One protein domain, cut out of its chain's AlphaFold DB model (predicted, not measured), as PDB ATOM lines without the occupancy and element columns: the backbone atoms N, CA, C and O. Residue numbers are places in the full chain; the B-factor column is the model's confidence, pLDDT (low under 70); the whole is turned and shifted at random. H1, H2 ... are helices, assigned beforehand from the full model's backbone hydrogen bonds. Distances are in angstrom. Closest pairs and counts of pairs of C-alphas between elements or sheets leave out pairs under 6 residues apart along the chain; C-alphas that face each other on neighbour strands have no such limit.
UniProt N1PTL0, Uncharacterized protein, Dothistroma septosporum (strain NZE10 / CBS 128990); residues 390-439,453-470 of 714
ATOM      1  N   LYS A 390     174.766 205.831 151.052       84.94
ATOM      2  CA  LYS A 390     173.523 206.579 151.305       84.94
ATOM      3  C   LYS A 390     172.348 205.668 151.633       84.94
ATOM      4  O   LYS A 390     171.340 206.143 152.138       84.94
ATOM      5  N   THR A 391     172.458 204.389 151.291       84.50
ATOM      6  CA  THR A 391     171.387 203.409 151.465       84.50
ATOM      7  C   THR A 391     171.907 202.182 152.195       84.50
ATOM      8  O   THR A 391     173.100 201.864 152.137       84.50
ATOM      9  N   ILE A 392     170.997 201.473 152.859       79.81
ATOM     10  CA  ILE A 392     171.308 200.262 153.621       79.81
ATOM     11  C   ILE A 392     171.927 199.193 152.708       79.81
ATOM     12  O   ILE A 392     172.839 198.487 153.126       79.81
ATOM     13  N   GLU A 393     171.527 199.114 151.437       78.62
ATOM     14  CA  GLU A 393     172.098 198.180 150.458       78.62
ATOM     15  C   GLU A 393     173.548 198.517 150.104       78.62
ATOM     16  O   GLU A 393     174.367 197.616 149.929       78.62
ATOM     17  N   GLN A 394     173.876 199.809 149.994       84.69
ATOM     18  CA  GLN A 394     175.247 200.257 149.736       84.69
ATOM     19  C   GLN A 394     176.151 199.962 150.931       84.69
ATOM     20  O   GLN A 394     177.297 199.548 150.746       84.69
ATOM     21  N   GLU A 395     175.624 200.130 152.143       85.81
ATOM     22  CA  GLU A 395     176.336 199.791 153.369       85.81
ATOM     23  C   GLU A 395     176.498 198.270 153.502       85.81
ATOM     24  O   GLU A 395     177.607 197.785 153.682       85.81
ATOM     25  N   LEU A 396     175.450 197.477 153.268       83.81
ATOM     26  CA  LEU A 396     175.530 196.010 153.223       83.81
ATOM     27  C   LEU A 396     176.515 195.497 152.166       83.81
ATOM     28  O   LEU A 396     177.234 194.533 152.423       83.81
ATOM     29  N   GLY A 397     176.570 196.138 150.997       80.12
ATOM     30  CA  GLY A 397     177.504 195.792 149.926       80.12
ATOM     31  C   GLY A 397     178.965 196.052 150.300       80.12
ATOM     32  O   GLY A 397     179.826 195.219 150.015       80.12
ATOM     33  N   LEU A 398     179.243 197.168 150.982       85.62
ATOM     34  CA  LEU A 398     180.554 197.431 151.586       85.62
ATOM     35  C   LEU A 398     180.923 196.353 152.604       85.62
ATOM     36  O   LEU A 398     182.008 195.778 152.542       85.62
ATOM     37  N   LEU A 399     179.987 196.055 153.505       81.75
ATOM     38  CA  LEU A 399     180.189 195.118 154.604       81.75
ATOM     39  C   LEU A 399     180.416 193.679 154.122       81.75
ATOM     40  O   LEU A 399     181.208 192.949 154.724       81.75
ATOM     41  N   ASP A 400     179.772 193.257 153.031       80.06
ATOM     42  CA  ASP A 400     180.063 191.964 152.401       80.06
ATOM     43  C   ASP A 400     181.480 191.936 151.826       80.06
ATOM     44  O   ASP A 400     182.240 190.994 152.070       80.06
ATOM     45  N   TRP A 401     181.864 192.992 151.101       72.88
ATOM     46  CA  TRP A 401     183.163 193.066 150.433       72.88
ATOM     47  C   TRP A 401     184.338 193.053 151.412       72.88
ATOM     48  O   TRP A 401     185.352 192.402 151.153       72.88
ATOM     49  N   GLU A 402     184.195 193.710 152.559       80.19
ATOM     50  CA  GLU A 402     185.225 193.725 153.598       80.19
ATOM     51  C   GLU A 402     185.268 192.418 154.416       80.19
ATOM     52  O   GLU A 402     186.145 192.234 155.261       80.19
ATOM     53  N   GLY A 403     184.349 191.475 154.173       79.00
ATOM     54  CA  GLY A 403     184.225 190.246 154.960       79.00
ATOM     55  C   GLY A 403     183.655 190.487 156.363       79.00
ATOM     56  O   GLY A 403     183.793 189.640 157.254       79.00
ATOM     57  N   TRP A 404     182.991 191.627 156.571       75.38
ATOM     58  CA  TRP A 404     182.492 192.113 157.864       75.38
ATOM     59  C   TRP A 404     181.212 191.415 158.341       75.38
ATOM     60  O   TRP A 404     180.682 191.736 159.406       75.38
ATOM     61  N   PHE A 405     180.732 190.401 157.618       80.06
ATOM     62  CA  PHE A 405     179.718 189.475 158.140       80.06
ATOM     63  C   PHE A 405     180.247 188.539 159.240       80.06
ATOM     64  O   PHE A 405     179.467 187.807 159.862       80.06
ATOM     65  N   SER A 406     181.558 188.557 159.488       80.00
ATOM     66  CA  SER A 406     182.222 187.888 160.609       80.00
ATOM     67  C   SER A 406     181.869 188.520 161.971       80.00
ATOM     68  O   SER A 406     181.076 189.460 162.047       80.00
ATOM     69  N   TYR A 407     182.350 187.923 163.069       82.00
ATOM     70  CA  TYR A 407     182.065 188.375 164.438       82.00
ATOM     71  C   TYR A 407     182.556 189.811 164.657       82.00
ATOM     72  O   TYR A 407     183.703 190.119 164.349       82.00
ATOM     73  N   ARG A 408     181.692 190.657 165.227       84.75
ATOM     74  CA  ARG A 408     182.028 192.015 165.673       84.75
ATOM     75  C   ARG A 408     182.094 192.076 167.188       84.75
ATOM     76  O   ARG A 408     181.475 191.248 167.860       84.75
ATOM     77  N   SER A 409     182.798 193.074 167.714       94.75
ATOM     78  CA  SER A 409     182.667 193.411 169.130       94.75
ATOM     79  C   SER A 409     181.231 193.866 169.432       94.75
ATOM     80  O   SER A 409     180.525 194.360 168.550       94.75
ATOM     81  N   SER A 410     180.780 193.695 170.679       93.88
ATOM     82  CA  SER A 410     179.427 194.113 171.087       93.88
ATOM     83  C   SER A 410     179.204 195.616 170.855       93.88
ATOM     84  O   SER A 410     178.154 196.021 170.365       93.88
ATOM     85  N   ALA A 411     180.231 196.438 171.104       95.44
ATOM     86  CA  ALA A 411     180.182 197.882 170.882       95.44
ATOM     87  C   ALA A 411     179.998 198.242 169.397       95.44
ATOM     88  O   ALA A 411     179.096 199.005 169.058       95.44
ATOM     89  N   GLU A 412     180.790 197.647 168.497       93.62
ATOM     90  CA  GLU A 412     180.651 197.867 167.049       93.62
ATOM     91  C   GLU A 412     179.328 197.334 166.507       93.62
ATOM     92  O   GLU A 412     178.756 197.923 165.597       93.62
ATOM     93  N   TRP A 413     178.844 196.211 167.043       93.56
ATOM     94  CA  TRP A 413     177.549 195.660 166.664       93.56
ATOM     95  C   TRP A 413     176.424 196.622 167.033       93.56
ATOM     96  O   TRP A 413     175.593 196.932 166.187       93.56
ATOM     97  N   ASN A 414     176.423 197.138 168.261       95.06
ATOM     98  CA  ASN A 414     175.387 198.047 168.746       95.06
ATOM     99  C   ASN A 414     175.429 199.425 168.072       95.06
ATOM    100  O   ASN A 414     174.386 200.062 167.968       95.06
ATOM    101  N   ALA A 415     176.593 199.847 167.570       94.81
ATOM    102  CA  ALA A 415     176.741 201.076 166.792       94.81
ATOM    103  C   ALA A 415     176.162 200.983 165.365       94.81
ATOM    104  O   ALA A 415     175.970 202.011 164.719       94.81
ATOM    105  N   LEU A 416     175.887 199.778 164.849       93.06
ATOM    106  CA  LEU A 416     175.284 199.610 163.525       93.06
ATOM    107  C   LEU A 416     173.799 199.972 163.525       93.06
ATOM    108  O   LEU A 416     173.046 199.631 164.447       93.06
ATOM    109  N   HIS A 417     173.352 200.541 162.402       94.75
ATOM    110  CA  HIS A 417     171.939 200.792 162.150       94.75
ATOM    111  C   HIS A 417     171.103 199.507 162.369       94.75
ATOM    112  O   HIS A 417     171.510 198.432 161.905       94.75
ATOM    113  N   PRO A 418     169.937 199.569 163.045       93.38
ATOM    114  CA  PRO A 418     169.109 198.392 163.333       93.38
ATOM    115  C   PRO A 418     168.780 197.543 162.095       93.38
ATOM    116  O   PRO A 418     168.903 196.319 162.139       93.38
ATOM    117  N   GLY A 419     168.466 198.181 160.960       92.75
ATOM    118  CA  GLY A 419     168.194 197.479 159.695       92.75
ATOM    119  C   GLY A 419     169.388 196.665 159.175       92.75
ATOM    120  O   GLY A 419     169.222 195.550 158.679       92.75
ATOM    121  N   ILE A 420     170.610 197.166 159.382       93.25
ATOM    122  CA  ILE A 420     171.850 196.478 158.998       93.25
ATOM    123  C   ILE A 420     172.126 195.313 159.940       93.25
ATOM    124  O   ILE A 420     172.477 194.228 159.476       93.25
ATOM    125  N   ARG A 421     171.917 195.492 161.251       95.12
ATOM    126  CA  ARG A 421     172.006 194.389 162.219       95.12
ATOM    127  C   ARG A 421     171.058 193.253 161.845       95.12
ATOM    128  O   ARG A 421     171.504 192.110 161.767       95.12
ATOM    129  N   ALA A 422     169.798 193.566 161.539       93.94
ATOM    130  CA  ALA A 422     168.803 192.583 161.117       93.94
ATOM    131  C   ALA A 422     169.213 191.862 159.821       93.94
ATOM    132  O   ALA A 422     169.150 190.634 159.748       93.94
ATOM    133  N   ALA A 423     169.717 192.594 158.822       93.75
ATOM    134  CA  ALA A 423     170.192 191.998 157.576       93.75
ATOM    135  C   ALA A 423     171.398 191.068 157.782       93.75
ATOM    136  O   ALA A 423     171.425 189.951 157.262       93.75
ATOM    137  N   ILE A 424     172.388 191.493 158.573       93.62
ATOM    138  CA  ILE A 424     173.558 190.668 158.900       93.62
ATOM    139  C   ILE A 424     173.127 189.421 159.677       93.62
ATOM    140  O   ILE A 424     173.633 188.330 159.403       93.62
ATOM    141  N   GLN A 425     172.183 189.558 160.611       94.31
ATOM    142  CA  GLN A 425     171.624 188.438 161.364       94.31
ATOM    143  C   GLN A 425     170.948 187.432 160.421       94.31
ATOM    144  O   GLN A 425     171.311 186.259 160.430       94.31
ATOM    145  N   ALA A 426     170.091 187.895 159.506       93.81
ATOM    146  CA  ALA A 426     169.431 187.045 158.515       93.81
ATOM    147  C   ALA A 426     170.432 186.299 157.610       93.81
ATOM    148  O   ALA A 426     170.247 185.117 157.307       93.81
ATOM    149  N   ILE A 427     171.528 186.953 157.203       92.62
ATOM    150  CA  ILE A 427     172.614 186.315 156.439       92.62
ATOM    151  C   ILE A 427     173.327 185.250 157.279       92.62
ATOM    152  O   ILE A 427     173.634 184.168 156.764       92.62
ATOM    153  N   ARG A 428     173.617 185.537 158.553       92.00
ATOM    154  CA  ARG A 428     174.253 184.580 159.471       92.00
ATOM    155  C   ARG A 428     173.355 183.370 159.695       92.00
ATOM    156  O   ARG A 428     173.837 182.252 159.538       92.00
ATOM    157  N   ASP A 429     172.067 183.576 159.928       91.88
ATOM    158  CA  ASP A 429     171.091 182.505 160.127       91.88
ATOM    159  C   ASP A 429     170.946 181.645 158.872       91.88
ATOM    160  O   ASP A 429     171.014 180.417 158.939       91.88
ATOM    161  N   TYR A 430     170.861 182.267 157.694       91.25
ATOM    162  CA  TYR A 430     170.844 181.551 156.420       91.25
ATOM    163  C   TYR A 430     172.114 180.704 156.213       91.25
ATOM    164  O   TYR A 430     172.033 179.547 155.784       91.25
ATOM    165  N   LYS A 431     173.297 181.236 156.554       88.94
ATOM    166  CA  LYS A 431     174.572 180.500 156.482       88.94
ATOM    167  C   LYS A 431     174.636 179.359 157.504       88.94
ATOM    168  O   LYS A 431     175.027 178.251 157.126       88.94
ATOM    169  N   CYS A 432     174.227 179.593 158.751       90.12
ATOM    170  CA  CYS A 432     174.173 178.585 159.815       90.12
ATOM    171  C   CYS A 432     173.197 177.451 159.476       90.12
ATOM    172  O   CYS A 432     173.529 176.282 159.660       90.12
ATOM    173  N   ASN A 433     172.069 177.770 158.839       91.25
ATOM    174  CA  ASN A 433     171.082 176.798 158.358       91.25
ATOM    175  C   ASN A 433     171.519 176.060 157.075       91.25
ATOM    176  O   ASN A 433     170.720 175.382 156.422       91.25
ATOM    177  N   GLY A 434     172.790 176.175 156.676       91.19
ATOM    178  CA  GLY A 434     173.346 175.482 155.515       91.19
ATOM    179  C   GLY A 434     172.846 176.017 154.170       91.19
ATOM    180  O   GLY A 434     172.917 175.302 153.166       91.19
ATOM    181  N   GLY A 435     172.362 177.261 154.132       86.19
ATOM    182  CA  GLY A 435     171.705 177.864 152.975       86.19
ATOM    183  C   GLY A 435     170.237 177.464 152.839       86.19
ATOM    184  O   GLY A 435     169.693 177.495 151.735       86.19
ATOM    185  N   ARG A 436     169.599 177.038 153.935       83.75
ATOM    186  CA  ARG A 436     168.150 176.856 153.980       83.75
ATOM    187  C   ARG A 436     167.520 178.133 154.521       83.75
ATOM    188  O   ARG A 436     167.969 178.610 155.564       83.75
ATOM    189  N   PRO A 437     166.496 178.684 153.851       74.50
ATOM    190  CA  PRO A 437     165.682 179.703 154.488       74.50
ATOM    191  C   PRO A 437     165.112 179.114 155.793       74.50
ATOM    192  O   PRO A 437     164.790 177.919 155.805       74.50
ATOM    193  N   PRO A 438     165.022 179.899 156.882       65.50
ATOM    194  CA  PRO A 438     164.317 179.487 158.089       65.50
ATOM    195  C   PRO A 438     162.943 178.976 157.669       65.50
ATOM    196  O   PRO A 438     162.184 179.672 156.994       65.50
ATOM    197  N   SER A 439     162.705 177.693 157.917       60.88
ATOM    198  CA  SER A 439     161.577 176.983 157.338       60.88
ATOM    199  C   SER A 439     160.286 177.550 157.912       60.88
ATOM    200  O   SER A 439     159.940 177.255 159.049       60.88
ATOM    201  N   LYS A 453     170.271 176.844 143.774       81.88
ATOM    202  CA  LYS A 453     170.619 178.221 143.393       81.88
ATOM    203  C   LYS A 453     169.412 179.162 143.528       81.88
ATOM    204  O   LYS A 453     169.567 180.307 143.934       81.88
ATOM    205  N   THR A 454     168.216 178.639 143.265       81.38
ATOM    206  CA  THR A 454     166.933 179.331 143.401       81.38
ATOM    207  C   THR A 454     166.616 179.740 144.841       81.38
ATOM    208  O   THR A 454     166.152 180.855 145.047       81.38
ATOM    209  N   ALA A 455     166.880 178.893 145.842       81.75
ATOM    210  CA  ALA A 455     166.661 179.252 147.248       81.75
ATOM    211  C   ALA A 455     167.584 180.401 147.681       81.75
ATOM    212  O   ALA A 455     167.133 181.334 148.340       81.75
ATOM    213  N   ASN A 456     168.838 180.384 147.218       83.19
ATOM    214  CA  ASN A 456     169.787 181.470 147.458       83.19
ATOM    215  C   ASN A 456     169.336 182.775 146.791       83.19
ATOM    216  O   ASN A 456     169.298 183.816 147.432       83.19
ATOM    217  N   GLN A 457     168.928 182.721 145.522       84.69
ATOM    218  CA  GLN A 457     168.417 183.901 144.819       84.69
ATOM    219  C   GLN A 457     167.169 184.486 145.489       84.69
ATOM    220  O   GLN A 457     167.065 185.701 145.599       84.69
ATOM    221  N   ARG A 458     166.253 183.640 145.979       86.62
ATOM    222  CA  ARG A 458     165.067 184.089 146.728       86.62
ATOM    223  C   ARG A 458     165.433 184.733 148.059       86.62
ATOM    224  O   ARG A 458     164.870 185.765 148.388       86.62
ATOM    225  N   PHE A 459     166.386 184.155 148.790       91.25
ATOM    226  CA  PHE A 459     166.893 184.751 150.024       91.25
ATOM    227  C   PHE A 459     167.430 186.165 149.772       91.25
ATOM    228  O   PHE A 459     166.982 187.105 150.420       91.25
ATOM    229  N   TRP A 460     168.311 186.338 148.780       87.31
ATOM    230  CA  TRP A 460     168.863 187.655 148.454       87.31
ATOM    231  C   TRP A 460     167.808 188.629 147.928       87.31
ATOM    232  O   TRP A 460     167.834 189.795 148.301       87.31
ATOM    233  N   ALA A 461     166.851 188.171 147.118       86.81
ATOM    234  CA  ALA A 461     165.758 189.023 146.656       86.81
ATOM    235  C   ALA A 461     164.910 189.543 147.828       86.81
ATOM    236  O   ALA A 461     164.656 190.739 147.908       86.81
ATOM    237  N   ASN A 462     164.541 188.669 148.768       89.38
ATOM    238  CA  ASN A 462     163.760 189.047 149.947       89.38
ATOM    239  C   ASN A 462     164.555 189.961 150.894       89.38
ATOM    240  O   ASN A 462     164.008 190.922 151.435       89.38
ATOM    241  N   LEU A 463     165.849 189.685 151.074       89.50
ATOM    242  CA  LEU A 463     166.727 190.496 151.911       89.50
ATOM    243  C   LEU A 463     166.861 191.926 151.374       89.50
ATOM    244  O   LEU A 463     166.830 192.865 152.154       89.50
ATOM    245  N   MET A 464     166.975 192.101 150.055       85.06
ATOM    246  CA  MET A 464     167.071 193.440 149.460       85.06
ATOM    247  C   MET A 464     165.709 194.146 149.410       85.06
ATOM    248  O   MET A 464     165.644 195.360 149.534       85.06
ATOM    249  N   GLN A 465     164.607 193.403 149.270       86.25
ATOM    250  CA  GLN A 465     163.259 193.984 149.267       86.25
ATOM    251  C   GLN A 465     162.803 194.461 150.652       86.25
ATOM    252  O   GLN A 465     162.075 195.444 150.732       86.25
ATOM    253  N   SER A 466     163.241 193.813 151.738       82.44
ATOM    254  CA  SER A 466     162.896 194.241 153.109       82.44
ATOM    255  C   SER A 466     163.556 195.540 153.549       82.44
ATOM    256  O   SER A 466     163.111 196.130 154.525       82.44
ATOM    257  N   GLN A 467     164.615 195.972 152.866       72.38
ATOM    258  CA  GLN A 467     165.362 197.176 153.234       72.38
ATOM    259  C   GLN A 467     164.861 198.427 152.504       72.38
ATOM    260  O   GLN A 467     165.296 199.530 152.822       72.38
ATOM    261  N   SER A 468     163.923 198.277 151.560       71.00
ATOM    262  CA  SER A 468     163.373 199.405 150.812       71.00
ATOM    263  C   SER A 468     162.315 200.144 151.648       71.00
ATOM    264  O   SER A 468     161.271 199.556 151.956       71.00
ATOM    265  N   PRO A 469     162.542 201.425 152.001       51.69
ATOM    266  CA  PRO A 469     161.536 202.239 152.674       51.69
ATOM    267  C   PRO A 469     160.329 202.407 151.737       51.69
ATOM    268  O   PRO A 469     160.462 202.949 150.642       51.69
ATOM    269  N   GLY A 470     159.174 201.863 152.133       60.97
ATOM    270  CA  GLY A 470     157.926 201.876 151.351       60.97
ATOM    271  C   GLY A 470     157.446 200.509 150.842       60.97
ATOM    272  O   GLY A 470     156.366 200.414 150.255       60.97
TER     273      GLY A 470
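This is residues 390 to 439 and 453 to 470 of the 714 residues of an uncharacterized protein of Dothistroma septosporum (strain NZE10 / CBS 128990) (UniProt N1PTL0). Two longer helices, H3 and H4, run side by side in opposite ways with few contacts, and H1 slants past the end where H3 begins and H4 ends. Residues 407 to 412, of which 410 to 412 belong to short H2, stick out. The printed part has 68 residues with four named helices, H1 to H4 in order, no named strand: all helix, compact, radius of gyration of the C-alphas 12.2 A, spans 34 by 29 by 21 A.

H1, residues 392 to 401, touches residues 419 to 423 alone of H3, residues 418 to 432, at a steep tilt of 44 degrees; the closest C-alphas, of Ile 392 and Ile 420, are 6.6 A apart. H4, residues 453 to 465, is close to H3 but not clearly touching, the closest C-alphas, of Ala 423 and Leu 463, 6.8 A apart. H2, residues 410 to 414, and H4 are apart. In H1 to H4 every O i to N i+4 pair is within hydrogen-bond range.

H1 begins at C-alpha 392 (171.308, 200.262, 153.621). H3 measures 20.7 A and H4 18.4 A, ending at C-alpha 465 (163.259, 193.984, 149.267).

Residues 440 to 452 are not printed; C-alphas 439 and 453 are 16.7 A apart. Residues 438 to 439 and 469 to 470 have pLDDT under 70.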